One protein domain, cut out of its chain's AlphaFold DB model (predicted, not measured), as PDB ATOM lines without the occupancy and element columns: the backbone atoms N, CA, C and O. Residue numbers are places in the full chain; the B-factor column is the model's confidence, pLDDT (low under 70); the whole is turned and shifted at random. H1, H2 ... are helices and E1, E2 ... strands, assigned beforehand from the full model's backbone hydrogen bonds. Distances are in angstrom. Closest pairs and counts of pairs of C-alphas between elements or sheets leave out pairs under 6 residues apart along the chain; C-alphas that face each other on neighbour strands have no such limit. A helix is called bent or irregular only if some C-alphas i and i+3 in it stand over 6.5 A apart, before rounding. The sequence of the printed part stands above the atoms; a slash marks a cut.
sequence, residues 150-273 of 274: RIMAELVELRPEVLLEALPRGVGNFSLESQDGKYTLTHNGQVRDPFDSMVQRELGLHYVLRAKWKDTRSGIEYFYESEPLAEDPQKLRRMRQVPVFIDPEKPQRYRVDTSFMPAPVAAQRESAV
ATOM      1  N   ARG A 150     117.297 218.958 194.399       78.19
ATOM      2  CA  ARG A 150     118.457 218.062 194.375       78.19
ATOM      3  C   ARG A 150     118.643 217.520 192.963       78.19
ATOM      4  O   ARG A 150     117.800 216.772 192.474       78.19
ATOM      5  N   ILE A 151     119.759 217.866 192.338       83.31
ATOM      6  CA  ILE A 151     120.182 217.307 191.052       83.31
ATOM      7  C   ILE A 151     121.392 216.395 191.252       83.31
ATOM      8  O   ILE A 151     122.173 216.576 192.185       83.31
ATOM      9  N   MET A 152     121.547 215.408 190.372       80.25
ATOM     10  CA  MET A 152     122.749 214.575 190.317       80.25
ATOM     11  C   MET A 152     123.657 215.124 189.222       80.25
ATOM     12  O   MET A 152     123.345 215.003 188.036       80.25
ATOM     13  N   ALA A 153     124.752 215.763 189.623       82.88
ATOM     14  CA  ALA A 153     125.762 216.260 188.699       82.88
ATOM     15  C   ALA A 153     126.821 215.173 188.468       82.88
ATOM     16  O   ALA A 153     127.205 214.466 189.398       82.88
ATOM     17  N   GLU A 154     127.286 215.021 187.232       82.88
ATOM     18  CA  GLU A 154     128.368 214.101 186.881       82.88
ATOM     19  C   GLU A 154     129.690 214.654 187.411       82.88
ATOM     20  O   GLU A 154     130.038 215.805 187.138       82.88
ATOM     21  N   LEU A 155     130.428 213.851 188.177       77.44
ATOM     22  CA  LEU A 155     131.737 214.260 188.669       77.44
ATOM     23  C   LEU A 155     132.714 214.302 187.490       77.44
ATOM     24  O   LEU A 155     132.932 213.290 186.829       77.44
ATOM     25  N   VAL A 156     133.291 215.474 187.233       80.94
ATOM     26  CA  VAL A 156     134.229 215.677 186.120       80.94
ATOM     27  C   VAL A 156     135.654 215.542 186.604       80.94
ATOM     28  O   VAL A 156     136.467 214.881 185.966       80.94
ATOM     29  N   GLU A 157     135.964 216.200 187.718       79.50
ATOM     30  CA  GLU A 157     137.340 216.406 188.130       79.50
ATOM     31  C   GLU A 157     137.445 216.584 189.646       79.50
ATOM     32  O   GLU A 157     136.576 217.174 190.290       79.50
ATOM     33  N   LEU A 158     138.542 216.077 190.205       78.56
ATOM     34  CA  LEU A 158     138.972 216.349 191.568       78.56
ATOM     35  C   LEU A 158     140.258 217.168 191.484       78.56
ATOM     36  O   LEU A 158     141.304 216.633 191.113       78.56
ATOM     37  N   ARG A 159     140.171 218.465 191.786       81.00
ATOM     38  CA  ARG A 159     141.305 219.386 191.691       81.00
ATOM     39  C   ARG A 159     142.027 219.464 193.040       81.00
ATOM     40  O   ARG A 159     141.400 219.907 194.002       81.00
ATOM     41  N   PRO A 160     143.311 219.075 193.136       76.56
ATOM     42  CA  PRO A 160     144.147 219.446 194.268       76.56
ATOM     43  C   PRO A 160     144.410 220.955 194.238       76.56
ATOM     44  O   PRO A 160     144.813 221.509 193.217       76.56
ATOM     45  N   GLU A 161     144.181 221.613 195.364       75.50
ATOM     46  CA  GLU A 161     144.404 223.036 195.569       75.50
ATOM     47  C   GLU A 161     145.263 223.261 196.816       75.50
ATOM     48  O   GLU A 161     145.165 222.561 197.831       75.50
ATOM     49  N   VAL A 162     146.142 224.253 196.721       69.75
ATOM     50  CA  VAL A 162     147.049 224.637 197.796       69.75
ATOM     51  C   VAL A 162     146.437 225.827 198.514       69.75
ATOM     52  O   VAL A 162     146.436 226.943 197.997       69.75
ATOM     53  N   LEU A 163     145.945 225.605 199.730       66.62
ATOM     54  CA  LEU A 163     145.489 226.698 200.575       66.62
ATOM     55  C   LEU A 163     146.700 227.299 201.295       66.62
ATOM     56  O   LEU A 163     147.186 226.738 202.275       66.62
ATOM     57  N   LEU A 164     147.180 228.446 200.809       62.62
ATOM     58  CA  LEU A 164     148.350 229.158 201.349       62.62
ATOM     59  C   LEU A 164     148.278 229.379 202.871       62.62
ATOM     60  O   LEU A 164     149.300 229.333 203.549       62.62
ATOM     61  N   GLU A 165     147.074 229.572 203.412       61.94
ATOM     62  CA  GLU A 165     146.828 229.775 204.847       61.94
ATOM     63  C   GLU A 165     146.998 228.502 205.694       61.94
ATOM     64  O   GLU A 165     147.226 228.587 206.900       61.94
ATOM     65  N   ALA A 166     146.894 227.323 205.075       63.47
ATOM     66  CA  ALA A 166     146.970 226.021 205.735       63.47
ATOM     67  C   ALA A 166     148.312 225.302 205.517       63.47
ATOM     68  O   ALA A 166     148.481 224.178 205.994       63.47
ATOM     69  N   LEU A 167     149.267 225.936 204.827       68.00
ATOM     70  CA  LEU A 167     150.598 225.379 204.607       68.00
ATOM     71  C   LEU A 167     151.348 225.215 205.939       68.00
ATOM     72  O   LEU A 167     151.527 226.195 206.676       68.00
ATOM     73  N   PRO A 168     151.845 224.006 206.260       69.50
ATOM     74  CA  PRO A 168     152.745 223.827 207.390       69.50
ATOM     75  C   PRO A 168     154.002 224.703 207.253       69.50
ATOM     76  O   PRO A 168     154.459 225.037 206.158       69.50
ATOM     77  N   ARG A 169     154.603 225.106 208.377       72.19
ATOM     78  CA  ARG A 169     155.874 225.845 208.328       72.19
ATOM     79  C   ARG A 169     157.001 224.889 207.932       72.19
ATOM     80  O   ARG A 169     157.143 223.840 208.549       72.19
ATOM     81  N   GLY A 170     157.826 225.279 206.959       71.94
ATOM     82  CA  GLY A 170     159.008 224.506 206.550       71.94
ATOM     83  C   GLY A 170     158.762 223.444 205.473       71.94
ATOM     84  O   GLY A 170     159.579 222.545 205.324       71.94
ATOM     85  N   VAL A 171     157.672 223.557 204.709       70.56
ATOM     86  CA  VAL A 171     157.270 222.599 203.659       70.56
ATOM     87  C   VAL A 171     158.292 222.463 202.516       70.56
ATOM     88  O   VAL A 171     158.301 221.457 201.814       70.56
ATOM     89  N   GLY A 172     159.211 223.415 202.350       76.81
ATOM     90  CA  GLY A 172     160.184 223.398 201.255       76.81
ATOM     91  C   GLY A 172     159.550 223.779 199.917       76.81
ATOM     92  O   GLY A 172     158.481 224.386 199.876       76.81
ATOM     93  N   ASN A 173     160.228 223.451 198.817       79.69
ATOM     94  CA  ASN A 173     159.771 223.823 197.480       79.69
ATOM     95  C   ASN A 173     158.872 222.729 196.911       79.69
ATOM     96  O   ASN A 173     159.259 221.559 196.861       79.69
ATOM     97  N   PHE A 174     157.702 223.121 196.423       83.00
ATOM     98  CA  PHE A 174     156.820 222.234 195.681       83.00
ATOM     99  C   PHE A 174     156.236 222.937 194.455       83.00
ATOM    100  O   PHE A 174     156.047 224.152 194.454       83.00
ATOM    101  N   SER A 175     155.945 222.162 193.414       80.12
ATOM    102  CA  SER A 175     155.187 222.592 192.242       80.12
ATOM    103  C   SER A 175     154.067 221.597 191.968       80.12
ATOM    104  O   SER A 175     154.256 220.384 192.068       80.12
ATOM    105  N   LEU A 176     152.888 222.120 191.648       82.00
ATOM    106  CA  LEU A 176     151.728 221.340 191.246       82.00
ATOM    107  C   LEU A 176     151.390 221.731 189.809       82.00
ATOM    108  O   LEU A 176     150.926 222.840 189.558       82.00
ATOM    109  N   GLU A 177     151.649 220.826 188.874       81.81
ATOM    110  CA  GLU A 177     151.358 221.026 187.457       81.81
ATOM    111  C   GLU A 177     150.115 220.227 187.068       81.81
ATOM    112  O   GLU A 177     149.935 219.083 187.492       81.81
ATOM    113  N   SER A 178     149.248 220.839 186.262       79.94
ATOM    114  CA  SER A 178     148.051 220.206 185.710       79.94
ATOM    115  C   SER A 178     148.183 220.135 184.193       79.94
ATOM    116  O   SER A 178     148.285 221.168 183.532       79.94
ATOM    117  N   GLN A 179     148.192 218.919 183.648       76.06
ATOM    118  CA  GLN A 179     148.221 218.662 182.209       76.06
ATOM    119  C   GLN A 179     147.112 217.663 181.869       76.06
ATOM    120  O   GLN A 179     147.102 216.548 182.387       76.06
ATOM    121  N   ASP A 180     146.153 218.077 181.037       72.69
ATOM    122  CA  ASP A 180     145.023 217.251 180.578       72.69
ATOM    123  C   ASP A 180     144.229 216.560 181.711       72.69
ATOM    124  O   ASP A 180     143.819 215.405 181.601       72.69
ATOM    125  N   GLY A 181     144.029 217.256 182.840       67.56
ATOM    126  CA  GLY A 181     143.319 216.723 184.015       67.56
ATOM    127  C   GLY A 181     144.141 215.740 184.859       67.56
ATOM    128  O   GLY A 181     143.634 215.170 185.828       67.56
ATOM    129  N   LYS A 182     145.421 215.543 184.521       76.50
ATOM    130  CA  LYS A 182     146.388 214.812 185.334       76.50
ATOM    131  C   LYS A 182     147.233 215.798 186.130       76.50
ATOM    132  O   LYS A 182     147.824 216.722 185.577       76.50
ATOM    133  N   TYR A 183     147.306 215.563 187.433       81.38
ATOM    134  CA  TYR A 183     148.067 216.392 188.355       81.38
ATOM    135  C   TYR A 183     149.392 215.712 188.687       81.38
ATOM    136  O   TYR A 183     149.406 214.549 189.099       81.38
ATOM    137  N   THR A 184     150.492 216.437 188.509       81.62
ATOM    138  CA  THR A 184     151.834 215.999 188.901       81.62
ATOM    139  C   THR A 184     152.339 216.942 189.975       81.62
ATOM    140  O   THR A 184     152.437 218.148 189.757       81.62
ATOM    141  N   LEU A 185     152.652 216.391 191.143       83.81
ATOM    142  CA  LEU A 185     153.226 217.144 192.242       83.81
ATOM    143  C   LEU A 185     154.713 216.826 192.329       83.81
ATOM    144  O   LEU A 185     155.095 215.666 192.456       83.81
ATOM    145  N   THR A 186     155.550 217.855 192.303       84.56
ATOM    146  CA  THR A 186     156.979 217.728 192.581       84.56
ATOM    147  C   THR A 186     157.268 218.400 193.906       84.56
ATOM    148  O   THR A 186     157.015 219.588 194.056       84.56
ATOM    149  N   HIS A 187     157.808 217.661 194.870       84.69
ATOM    150  CA  HIS A 187     158.170 218.166 196.191       84.69
ATOM    151  C   HIS A 187     159.645 217.878 196.446       84.69
ATOM    152  O   HIS A 187     160.081 216.731 196.367       84.69
ATOM    153  N   ASN A 188     160.436 218.930 196.676       84.69
ATOM    154  CA  ASN A 188     161.891 218.853 196.853       84.69
ATOM    155  C   ASN A 188     162.610 218.047 195.746       84.69
ATOM    156  O   ASN A 188     163.561 217.314 196.006       84.69
ATOM    157  N   GLY A 189     162.135 218.167 194.500       81.25
ATOM    158  CA  GLY A 189     162.698 217.477 193.333       81.25
ATOM    159  C   GLY A 189     162.236 216.028 193.139       81.25
ATOM    160  O   GLY A 189     162.652 215.396 192.172       81.25
ATOM    161  N   GLN A 190     161.369 215.495 194.008       84.25
ATOM    162  CA  GLN A 190     160.749 214.183 193.821       84.25
ATOM    163  C   GLN A 190     159.304 214.309 193.350       84.25
ATOM    164  O   GLN A 190     158.516 215.054 193.932       84.25
ATOM    165  N   VAL A 191     158.945 213.535 192.326       86.00
ATOM    166  CA  VAL A 191     157.553 213.398 191.892       86.00
ATOM    167  C   VAL A 191     156.795 212.564 192.923       86.00
ATOM    168  O   VAL A 191     157.192 211.446 193.253       86.00
ATOM    169  N   ARG A 192     155.706 213.124 193.438       83.50
ATOM    170  CA  ARG A 192     154.807 212.537 194.430       83.50
ATOM    171  C   ARG A 192     153.399 212.480 193.844       83.50
ATOM    172  O   ARG A 192     153.045 213.287 192.985       83.50
ATOM    173  N   ASP A 193     152.588 211.534 194.308       82.31
ATOM    174  CA  ASP A 193     151.166 211.514 193.962       82.31
ATOM    175  C   ASP A 193     150.449 212.619 194.764       82.31
ATOM    176  O   ASP A 193     150.450 212.559 195.999       82.31
ATOM    177  N   PRO A 194     149.849 213.635 194.110       80.06
ATOM    178  CA  PRO A 194     149.114 214.685 194.808       80.06
ATOM    179  C   PRO A 194     147.898 214.165 195.571       80.06
ATOM    180  O   PRO A 194     147.409 214.895 196.418       80.06
ATOM    181  N   PHE A 195     147.415 212.949 195.286       76.81
ATOM    182  CA  PHE A 195     146.262 212.327 195.940       76.81
ATOM    183  C   PHE A 195     146.648 211.312 197.028       76.81
ATOM    184  O   PHE A 195     145.789 210.566 197.508       76.81
ATOM    185  N   ASP A 196     147.926 211.239 197.408       79.12
ATOM    186  CA  ASP A 196     148.376 210.425 198.534       79.12
ATOM    187  C   ASP A 196     148.038 211.114 199.870       79.12
ATOM    188  O   ASP A 196     148.375 212.274 200.114       79.12
ATOM    189  N   SER A 197     147.393 210.375 200.774       72.69
ATOM    190  CA  SER A 197     147.010 210.830 202.120       72.69
ATOM    191  C   SER A 197     148.176 211.329 202.996       72.69
ATOM    192  O   SER A 197     147.969 212.108 203.933       72.69
ATOM    193  N   MET A 198     149.402 210.859 202.752       75.31
ATOM    194  CA  MET A 198     150.603 211.294 203.465       75.31
ATOM    195  C   MET A 198     151.064 212.654 202.945       75.31
ATOM    196  O   MET A 198     151.253 213.582 203.730       75.31
ATOM    197  N   VAL A 199     151.126 212.788 201.621       78.12
ATOM    198  CA  VAL A 199     151.478 214.022 200.911       78.12
ATOM    199  C   VAL A 199     150.479 215.136 201.223       78.12
ATOM    200  O   VAL A 199     150.872 216.271 201.479       78.12
ATOM    201  N   GLN A 200     149.187 214.806 201.288       74.38
ATOM    202  CA  GLN A 200     148.134 215.751 201.650       74.38
ATOM    203  C   GLN A 200     148.383 216.396 203.019       74.38
ATOM    204  O   GLN A 200     148.289 217.614 203.156       74.38
ATOM    205  N   ARG A 201     148.703 215.584 204.033       73.44
ATOM    206  CA  ARG A 201     148.955 216.061 205.402       73.44
ATOM    207  C   ARG A 201     150.266 216.830 205.513       73.44
ATOM    208  O   ARG A 201     150.334 217.797 206.262       73.44
ATOM    209  N   GLU A 202     151.280 216.399 204.772       76.12
ATOM    210  CA  GLU A 202     152.599 217.028 204.745       76.12
ATOM    211  C   GLU A 202     152.565 218.414 204.086       76.12
ATOM    212  O   GLU A 202     153.189 219.349 204.584       76.12
ATOM    213  N   LEU A 203     151.805 218.561 202.998       74.75
ATOM    214  CA  LEU A 203     151.738 219.791 202.206       74.75
ATOM    215  C   LEU A 203     150.487 220.638 202.475       74.75
ATOM    216  O   LEU A 203     150.348 221.703 201.886       74.75
ATOM    217  N   GLY A 204     149.560 220.187 203.323       72.12
ATOM    218  CA  GLY A 204     148.299 220.892 203.577       72.12
ATOM    219  C   GLY A 204     147.396 221.001 202.339       72.12
ATOM    220  O   GLY A 204     146.684 221.996 202.180       72.12
ATOM    221  N   LEU A 205     147.441 220.011 201.440       74.50
ATOM    222  CA  LEU A 205     146.621 220.008 200.225       74.50
ATOM    223  C   LEU A 205     145.141 219.829 200.569       74.50
ATOM    224  O   LEU A 205     144.765 218.985 201.386       74.50
ATOM    225  N   HIS A 206     144.306 220.607 199.893       75.25
ATOM    226  CA  HIS A 206     142.857 220.478 199.931       75.25
ATOM    227  C   HIS A 206     142.364 220.112 198.537       75.25
ATOM    228  O   HIS A 206     143.060 220.339 197.550       75.25
ATOM    229  N   TYR A 207     141.171 219.535 198.437       76.12
ATOM    230  CA  TYR A 207     140.612 219.173 197.135       76.12
ATOM    231  C   TYR A 207     139.284 219.861 196.909       76.12
ATOM    232  O   TYR A 207     138.461 219.937 197.816       76.12
ATOM    233  N   VAL A 208     139.062 220.305 195.683       79.69
ATOM    234  CA  VAL A 208     137.781 220.841 195.233       79.69
ATOM    235  C   VAL A 208     137.194 219.868 194.220       79.69
ATOM    236  O   VAL A 208     137.843 219.496 193.237       79.69
ATOM    237  N   LEU A 209     135.965 219.417 194.469       78.81
ATOM    238  CA  LEU A 209     135.211 218.624 193.504       78.81
ATOM    239  C   LEU A 209     134.627 219.558 192.462       78.81
ATOM    240  O   LEU A 209     133.934 220.508 192.817       78.81
ATOM    241  N   ARG A 210     134.821 219.229 191.189       82.88
ATOM    242  CA  ARG A 210     134.143 219.885 190.080       82.88
ATOM    243  C   ARG A 210     133.190 218.904 189.417       82.88
ATOM    244  O   ARG A 210     133.601 217.880 188.868       82.88
ATOM    245  N   ALA A 211     131.907 219.228 189.453       83.56
ATOM    246  CA  ALA A 211     130.852 218.453 188.818       83.56
ATOM    247  C   ALA A 211     130.223 219.245 187.666       83.56
ATOM    248  O   ALA A 211     130.168 220.473 187.711       83.56
ATOM    249  N   LYS A 212     129.743 218.548 186.637       85.50
ATOM    250  CA  LYS A 212     128.978 219.133 185.530       85.50
ATOM    251  C   LYS A 212     127.554 218.611 185.552       85.50
ATOM    252  O   LYS A 212     127.302 217.445 185.848       85.50
ATOM    253  N   TRP A 213     126.617 219.458 185.175       85.81
ATOM    254  CA  TRP A 213     125.238 219.059 184.958       85.81
ATOM    255  C   TRP A 213     124.701 219.745 183.715       85.81
ATOM    256  O   TRP A 213     124.876 220.947 183.539       85.81
ATOM    257  N   LYS A 214     124.040 218.972 182.857       84.00
ATOM    258  CA  LYS A 214     123.362 219.491 181.676       84.00
ATOM    259  C   LYS A 214     121.875 219.584 181.965       84.00
ATOM    260  O   LYS A 214     121.232 218.563 182.213       84.00
ATOM    261  N   ASP A 215     121.340 220.796 181.920       79.00
ATOM    262  CA  ASP A 215     119.908 221.017 182.063       79.00
ATOM    263  C   ASP A 215     119.179 220.424 180.851       79.00
ATOM    264  O   ASP A 215     119.414 220.809 179.706       79.00
ATOM    265  N   THR A 216     118.282 219.471 181.095       77.44
ATOM    266  CA  THR A 216     117.526 218.782 180.042       77.44
ATOM    267  C   THR A 216     116.484 219.676 179.374       77.44
ATOM    268  O   THR A 216     116.033 219.348 178.278       77.44
ATOM    269  N   ARG A 217     116.098 220.799 179.999       74.69
ATOM    270  CA  ARG A 217     115.091 221.730 179.466       74.69
ATOM    271  C   ARG A 217     115.707 222.786 178.559       74.69
ATOM    272  O   ARG A 217     115.154 223.071 177.502       74.69
ATOM    273  N   SER A 218     116.824 223.374 178.984       76.50
ATOM    274  CA  SER A 218     117.512 224.441 178.244       76.50
ATOM    275  C   SER A 218     118.677 223.943 177.385       76.50
ATOM    276  O   SER A 218     119.110 224.648 176.479       76.50
ATOM    277  N   GLY A 219     119.202 222.745 177.659       77.25
ATOM    278  CA  GLY A 219     120.411 222.210 177.031       77.25
ATOM    279  C   GLY A 219     121.716 222.834 177.542       77.25
ATOM    280  O   GLY A 219     122.781 222.450 177.057       77.25
ATOM    281  N   ILE A 220     121.648 223.770 178.496       77.06
ATOM    282  CA  ILE A 220     122.800 224.497 179.044       77.06
ATOM    283  C   ILE A 220     123.593 223.594 179.994       77.06
ATOM    284  O   ILE A 220     123.023 222.873 180.814       77.06
ATOM    285  N   GLU A 221     124.919 223.657 179.897       79.62
ATOM    286  CA  GLU A 221     125.839 222.949 180.786       79.62
ATOM    287  C   GLU A 221     126.316 223.872 181.913       79.62
ATOM    288  O   GLU A 221     126.842 224.960 181.674       79.62
ATOM    289  N   TYR A 222     126.133 223.424 183.152       78.75
ATOM    290  CA  TYR A 222     126.565 224.100 184.367       78.75
ATOM    291  C   TYR A 222     127.719 223.336 185.012       78.75
ATOM    292  O   TYR A 222     127.710 222.106 185.053       78.75
ATOM    293  N   PHE A 223     128.687 224.075 185.558       83.06
ATOM    294  CA  PHE A 223     129.765 223.533 186.381       83.06
ATOM    295  C   PHE A 223     129.584 223.983 187.828       83.06
ATOM    296  O   PHE A 223     129.312 225.157 188.086       83.06
ATOM    297  N   TYR A 224     129.757 223.048 188.753       81.31
ATOM    298  CA  TYR A 224     129.593 223.244 190.187       81.31
ATOM    299  C   TYR A 224     130.866 222.831 190.915       81.31
ATOM    300  O   TYR A 224     131.399 221.754 190.649       81.31
ATOM    301  N   GLU A 225     131.329 223.674 191.835       80.19
ATOM    302  CA  GLU A 225     132.530 223.442 192.639       80.19
ATOM    303  C   GLU A 225     132.170 223.282 194.123       80.19
ATOM    304  O   GLU A 225     131.322 224.003 194.651       80.19
ATOM    305  N   SER A 226     132.761 222.295 194.799       74.25
ATOM    306  CA  SER A 226     132.568 222.118 196.241       74.25
ATOM    307  C   SER A 226     133.416 223.093 197.054       74.25
ATOM    308  O   SER A 226     134.396 223.651 196.572       74.25
ATOM    309  N   GLU A 227     133.095 223.227 198.339       73.06
ATOM    310  CA  GLU A 227     134.055 223.775 199.299       73.06
ATOM    311  C   GLU A 227     135.302 222.867 199.405       73.06
ATOM    312  O   GLU A 227     135.208 221.670 199.083       73.06
ATOM    313  N   PRO A 228     136.456 223.406 199.851       70.31
ATOM    314  CA  PRO A 228     137.673 222.629 200.051       70.31
ATOM    315  C   PRO A 228     137.440 221.445 200.991       70.31
ATOM    316  O   PRO A 228     136.985 221.593 202.126       70.31
ATOM    317  N   LEU A 229     137.765 220.254 200.508       71.06
ATOM    318  CA  LEU A 229     137.541 219.007 201.218       71.06
ATOM    319  C   LEU A 229     138.701 218.681 202.150       71.06
ATOM    320  O   LEU A 229     139.868 218.799 201.776       71.06
ATOM    321  N   ALA A 230     138.353 218.228 203.354       58.06
ATOM    322  CA  ALA A 230     139.307 217.882 204.402       58.06
ATOM    323  C   ALA A 230     139.776 216.411 204.362       58.06
ATOM    324  O   ALA A 230     140.778 216.088 204.995       58.06
ATOM    325  N   GLU A 231     139.078 215.516 203.649       58.81
ATOM    326  CA  GLU A 231     139.278 214.056 203.726       58.81
ATOM    327  C   GLU A 231     139.715 213.377 202.412       58.81
ATOM    328  O   GLU A 231     139.658 213.964 201.334       58.81
ATOM    329  N   ASP A 232     140.162 212.119 202.551       63.16
ATOM    330  CA  ASP A 232     140.850 211.281 201.558       63.16
ATOM    331  C   ASP A 232     140.216 211.301 200.142       63.16
ATOM    332  O   ASP A 232     139.118 210.756 199.934       63.16
ATOM    333  N   PRO A 233     140.927 211.842 199.132       62.22
ATOM    334  CA  PRO A 233     140.442 211.956 197.758       62.22
ATOM    335  C   PRO A 233     140.177 210.599 197.084       62.22
ATOM    336  O   PRO A 233     139.409 210.524 196.118       62.22
ATOM    337  N   GLN A 234     140.775 209.504 197.572       63.38
ATOM    338  CA  GLN A 234     140.648 208.179 196.955       63.38
ATOM    339  C   GLN A 234     139.221 207.631 197.030       63.38
ATOM    340  O   GLN A 234     138.770 206.931 196.117       63.38
ATOM    341  N   LYS A 235     138.472 207.978 198.086       64.75
ATOM    342  CA  LYS A 235     137.054 207.605 198.203       64.75
ATOM    343  C   LYS A 235     136.191 208.352 197.183       64.75
ATOM    344  O   LYS A 235     135.240 207.781 196.652       64.75
ATOM    345  N   LEU A 236     136.563 209.590 196.861       64.19
ATOM    346  CA  LEU A 236     135.827 210.470 195.951       64.19
ATOM    347  C   LEU A 236     136.057 210.118 194.482       64.19
ATOM    348  O   LEU A 236     135.128 210.203 193.686       64.19
ATOM    349  N   ARG A 237     137.243 209.603 194.130       65.31
ATOM    350  CA  ARG A 237     137.539 209.105 192.771       65.31
ATOM    351  C   ARG A 237     136.618 207.973 192.308       65.31
ATOM    352  O   ARG A 237     136.523 207.718 191.111       65.31
ATOM    353  N   ARG A 238     135.962 207.266 193.235       66.44
ATOM    354  CA  ARG A 238     135.022 206.178 192.912       66.44
ATOM    355  C   ARG A 238     133.604 206.678 192.626       66.44
ATOM    356  O   ARG A 238     132.801 205.919 192.085       66.44
ATOM    357  N   MET A 239     133.283 207.921 192.983       67.62
ATOM    358  CA  MET A 239     131.963 208.497 192.751       67.62
ATOM    359  C   MET A 239     131.844 208.976 191.304       67.62
ATOM    360  O   MET A 239     132.693 209.705 190.807       67.62
ATOM    361  N   ARG A 240     130.772 208.568 190.617       72.31
ATOM    362  CA  ARG A 240     130.465 209.047 189.256       72.31
ATOM    363  C   ARG A 240     129.574 210.285 189.252       72.31
ATOM    364  O   ARG A 240     129.566 211.034 188.283       72.31
ATOM    365  N   GLN A 241     128.793 210.473 190.313       78.31
ATOM    366  CA  GLN A 241     127.840 211.567 190.441       78.31
ATOM    367  C   GLN A 241     127.834 212.090 191.874       78.31
ATOM    368  O   GLN A 241     128.006 211.311 192.814       78.31
ATOM    369  N   VAL A 242     127.620 213.395 192.022       79.56
ATOM    370  CA  VAL A 242     127.531 214.079 193.312       79.56
ATOM    371  C   VAL A 242     126.206 214.846 193.379       79.56
ATOM    372  O   VAL A 242     125.822 215.496 192.400       79.56
ATOM    373  N   PRO A 243     125.479 214.766 194.505       78.88
ATOM    374  CA  PRO A 243     124.282 215.563 194.705       78.88
ATOM    375  C   PRO A 243     124.620 217.055 194.823       78.88
ATOM    376  O   PRO A 243     125.487 217.456 195.596       78.88
ATOM    377  N   VAL A 244     123.907 217.886 194.067       81.31
ATOM    378  CA  VAL A 244     124.010 219.347 194.129       81.31
ATOM    379  C   VAL A 244     122.623 219.914 194.395       81.31
ATOM    380  O   VAL A 244     121.660 219.586 193.700       81.31
ATOM    381  N   PHE A 245     122.509 220.754 195.417       80.69
ATOM    382  CA  PHE A 245     121.295 221.509 195.692       80.69
ATOM    383  C   PHE A 245     121.354 222.817 194.922       80.69
ATOM    384  O   PHE A 245     122.254 223.623 195.157       80.69
ATOM    385  N   ILE A 246     120.403 223.028 194.015       77.69
ATOM    386  CA  ILE A 246     120.300 224.249 193.213       77.69
ATOM    387  C   ILE A 246     119.023 225.020 193.551       77.69
ATOM    388  O   ILE A 246     117.989 224.435 193.892       77.69
ATOM    389  N   ASP A 247     119.094 226.341 193.430       77.56
ATOM    390  CA  ASP A 247     117.924 227.216 193.389       77.56
ATOM    391  C   ASP A 247     117.309 227.146 191.968       77.56
ATOM    392  O   ASP A 247     117.977 227.552 191.012       77.56
ATOM    393  N   PRO A 248     116.078 226.625 191.776       69.56
ATOM    394  CA  PRO A 248     115.494 226.430 190.442       69.56
ATOM    395  C   PRO A 248     115.311 227.726 189.648       69.56
ATOM    396  O   PRO A 248     115.364 227.713 188.422       69.56
ATOM    397  N   GLU A 249     115.100 228.849 190.338       71.44
ATOM    398  CA  GLU A 249     114.967 230.163 189.705       71.44
ATOM    399  C   GLU A 249     116.337 230.770 189.371       71.44
ATOM    400  O   GLU A 249     116.437 231.676 188.541       71.44
ATOM    401  N   LYS A 250     117.403 230.298 190.033       73.06
ATOM    402  CA  LYS A 250     118.773 230.810 189.905       73.06
ATOM    403  C   LYS A 250     119.801 229.672 189.996       73.06
ATOM    404  O   LYS A 250     120.481 229.564 191.014       73.06
ATOM    405  N   PRO A 251     120.020 228.893 188.919       71.19
ATOM    406  CA  PRO A 251     120.916 227.726 188.929       71.19
ATOM    407  C   PRO A 251     122.379 228.022 189.302       71.19
ATOM    408  O   PRO A 251     123.114 227.118 189.684       71.19
ATOM    409  N   GLN A 252     122.807 229.287 189.214       73.62
ATOM    410  CA  GLN A 252     124.125 229.756 189.669       73.62
ATOM    411  C   GLN A 252     124.271 229.765 191.197       73.62
ATOM    412  O   GLN A 252     125.379 229.888 191.712       73.62
ATOM    413  N   ARG A 253     123.165 229.663 191.935       75.12
ATOM    414  CA  ARG A 253     123.157 229.542 193.386       75.12
ATOM    415  C   ARG A 253     122.981 228.078 193.746       75.12
ATOM    416  O   ARG A 253     121.893 227.519 193.611       75.12
ATOM    417  N   TYR A 254     124.065 227.484 194.216       75.44
ATOM    418  CA  TYR A 254     124.125 226.060 194.475       75.44
ATOM    419  C   TYR A 254     124.934 225.751 195.731       75.44
ATOM    420  O   TYR A 254     125.702 226.580 196.220       75.44
ATOM    421  N   ARG A 255     124.757 224.535 196.237       74.19
ATOM    422  CA  ARG A 255     125.619 223.915 197.237       74.19
ATOM    423  C   ARG A 255     125.843 222.475 196.818       74.19
ATOM    424  O   ARG A 255     124.882 221.724 196.653       74.19
ATOM    425  N   VAL A 256     127.102 222.100 196.629       74.75
ATOM    426  CA  VAL A 256     127.465 220.692 196.470       74.75
ATOM    427  C   VAL A 256     127.280 220.037 197.830       74.75
ATOM    428  O   VAL A 256     127.827 220.503 198.828       74.75
ATOM    429  N   ASP A 257     126.446 219.008 197.883       71.19
ATOM    430  CA  ASP A 257     126.217 218.273 199.113       71.19
ATOM    431  C   ASP A 257     127.474 217.468 199.436       71.19
ATOM    432  O   ASP A 257     127.857 216.570 198.695       71.19
ATOM    433  N   THR A 258     128.139 217.840 200.524       63.59
ATOM    434  CA  THR A 258     129.306 217.154 201.079       63.59
ATOM    435  C   THR A 258     128.971 216.490 202.414       63.59
ATOM    436  O   THR A 258     129.873 216.003 203.086       63.59
ATOM    437  N   SER A 259     127.689 216.427 202.819       59.16
ATOM    438  CA  SER A 259     127.273 215.961 204.153       59.16
ATOM    439  C   SER A 259     127.507 214.467 204.390       59.16
ATOM    440  O   SER A 259     127.364 213.984 205.510       59.16
ATOM    441  N   PHE A 260     127.846 213.719 203.340       59.84
ATOM    442  CA  PHE A 260     128.326 212.344 203.440       59.84
ATOM    443  C   PHE A 260     129.789 212.250 203.918       59.84
ATOM    444  O   PHE A 260     130.285 211.143 204.125       59.84
ATOM    445  N   MET A 261     130.476 213.387 204.085       55.84
ATOM    446  CA  MET A 261     131.829 213.501 204.633       55.84
ATOM    447  C   MET A 261     131.793 214.098 206.051       55.84
ATOM    448  O   MET A 261     130.920 214.915 206.356       55.84
ATOM    449  N   PRO A 262     132.730 213.725 206.939       49.12
ATOM    450  CA  PRO A 262     132.877 214.379 208.232       49.12
ATOM    451  C   PRO A 262     133.271 215.855 208.062       49.12
ATOM    452  O   PRO A 262     133.985 216.234 207.133       49.12
ATOM    453  N   ALA A 263     132.754 216.693 208.962       42.66
ATOM    454  CA  ALA A 263     132.853 218.147 208.885       42.66
ATOM    455  C   ALA A 263     134.313 218.656 208.868       42.66
ATOM    456  O   ALA A 263     135.190 218.042 209.483       42.66
ATOM    457  N   PRO A 264     134.585 219.805 208.221       46.88
ATOM    458  CA  PRO A 264     135.928 220.373 208.139       46.88
ATOM    459  C   PRO A 264     136.521 220.690 209.522       46.88
ATOM    460  O   PRO A 264     135.847 221.217 210.410       46.88
ATOM    461  N   VAL A 265     137.829 220.460 209.682       46.31
ATOM    462  CA  VAL A 265     138.598 220.768 210.911       46.31
ATOM    463  C   VAL A 265     138.555 222.268 211.264       46.31
ATOM    464  O   VAL A 265     138.669 222.631 212.435       46.31
ATOM    465  N   ALA A 266     138.307 223.149 210.286       42.56
ATOM    466  CA  ALA A 266     138.112 224.581 210.523       42.56
ATOM    467  C   ALA A 266     136.919 224.873 211.459       42.56
ATOM    468  O   ALA A 266     137.027 225.735 212.329       42.56
ATOM    469  N   ALA A 267     135.833 224.093 211.375       37.12
ATOM    470  CA  ALA A 267     134.685 224.208 212.280       37.12
ATOM    471  C   ALA A 267     134.959 223.608 213.675       37.12
ATOM    472  O   ALA A 267     134.374 224.031 214.677       37.12
ATOM    473  N   GLN A 268     135.884 222.647 213.777       39.09
ATOM    474  CA  GLN A 268     136.258 222.050 215.062       39.09
ATOM    475  C   GLN A 268     137.138 222.969 215.918       39.09
ATOM    476  O   GLN A 268     137.047 222.919 217.144       39.09
ATOM    477  N   ARG A 269     137.932 223.868 215.317       35.56
ATOM    478  CA  ARG A 269     138.721 224.845 216.094       35.56
ATOM    479  C   ARG A 269     137.882 225.969 216.709       35.56
ATOM    480  O   ARG A 269     138.302 226.528 217.715       35.56
ATOM    481  N   GLU A 270     136.699 226.262 216.169       33.03
ATOM    482  CA  GLU A 270     135.767 227.239 216.762       33.03
ATOM    483  C   GLU A 270     134.856 226.624 217.842       33.03
ATOM    484  O   GLU A 270     134.285 227.346 218.653       33.03
ATOM    485  N   SER A 271     134.775 225.289 217.896       31.09
ATOM    486  CA  SER A 271     133.973 224.538 218.877       31.09
ATOM    487  C   SER A 271     134.789 224.048 220.083       31.09
ATOM    488  O   SER A 271     134.221 223.769 221.130       31.09
ATOM    489  N   ALA A 272     136.119 223.955 219.958       31.94
ATOM    490  CA  ALA A 272     137.034 223.605 221.054       31.94
ATOM    491  C   ALA A 272     137.497 224.822 221.886       31.94
ATOM    492  O   ALA A 272     138.329 224.685 222.780       31.94
ATOM    493  N   VAL A 273     136.966 226.011 221.583       41.59
ATOM    494  CA  VAL A 273     137.097 227.229 222.395       41.59
ATOM    495  C   VAL A 273     135.690 227.711 222.757       41.59
ATOM    496  O   VAL A 273     135.238 228.773 222.329       41.59
TER     497      VAL A 273
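AT A GLANCE: This is residues 150 to 273 of the 274 residues of an uncharacterized protein of Solimonas fluminis (UniProt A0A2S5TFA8). A five-stranded sheet, curled like part of a barrel, folds back on itself at its long bent strand E1, with E6 and E5 in one leaf facing E7 and E8 in the other. A small three-stranded sheet, E2, E3 and E4, lies toward one end of the long axis, and the last residues, 267 to 273, stick out free. The printed part has 124 residues with three named helices and eight named strands, in the order E1 E2 E3 E4 H1 E5 E6 H2 E7 E8 H3, and its class is mixed, helices and strands. The sheets, in the orders E6 - E5 - E1 - E7 - E8 and E2 - E3 - E4, are both antiparallel throughout. The whole is only just compact, close to loose, with a radius of gyration of the C-alphas of 16.4 A, and flat, spanning 51 by 43 by 23 A.

HOW THE PARTS SIT: Start with E1, residues 150 to 162, which bends by 78 degrees at residue 154. Its pairing is staggered: residues 150 to 154 pair with E7, residues 241 to 247, and residues 154 to 162 with E5, residues 205 to 214. Look for N 151 and O 244, 2.9 A apart, and for N 159 and O 208, 2.9 A apart, both within hydrogen-bond range. E5 forms a hairpin with E6, residues 221 to 225, where N 213 and O 222 are 2.9 A apart. E7 forms a hairpin with E8, residues 250 to 256, where N 245 and O 255 are 2.8 A apart. These five strands make a strongly twisted folded sheet, one sheet bent back into two leaves, E6 E5 and E7 E8, that face each other with E1 as the hinge. Across the leaves, the closest C-alphas of E6 and E8 are those of Glu 225 and Val 256, 6.9 A apart. Next find E2, residues 174 to 179, E3, residues 182 to 187, and E4, residues 190 to 192, a meander, each strand the antiparallel neighbour of the one before. Here N 177 and O 184 are 2.9 A apart, and N 192 and O 185 2.8 A. E1 and E2 are near each other, with 5 pairs of C-alphas within 10 A. H1, residues 197 to 203, only grazes both sheets, and is only just on the small one, with 5 pairs of C-alphas within 10 A. H2, residues 233 to 236, only grazes the large sheet; it is close to H1 but not clearly touching, the closest C-alphas being those of Ser 197 and Pro 233, 8.0 A apart. H3, residues 265 to 271, is on neither sheet and touches no helix. Of the O i to N i+4 pairs, 2 of 3 are within hydrogen-bond range in H1 and 2 of 3 in H3, while H2 is too short for such a pair.

IN THESE COORDINATES: Find C-alpha 150 at (118.457, 218.062, 194.375); from there E1 runs 29.5 A to C-alpha 162 at (147.049, 224.637, 197.796). E2 and E3 each measure 16.4 A, and the short E4 and H1 follow. E5 then runs 29.8 A to C-alpha 214, and E6 and the four-residue H2 come next. E7 measures 18.8 A and E8 14.9 A. H3 ends at C-alpha 271, at (133.973, 224.538, 218.877).

THE WHOLE: The C-alphas of Gly 170 and Arg 217, the two farthest apart, are 51.7 A from each other. The printed part has no cut. The link from E1 to E2, with 11 residues, is long. The mean pLDDT of the printed part is 71.8; look for values under 70 at residues 162 to 168, 181, 230 to 239, 248 and 258 to 273, and note that H3 has a mean of 38.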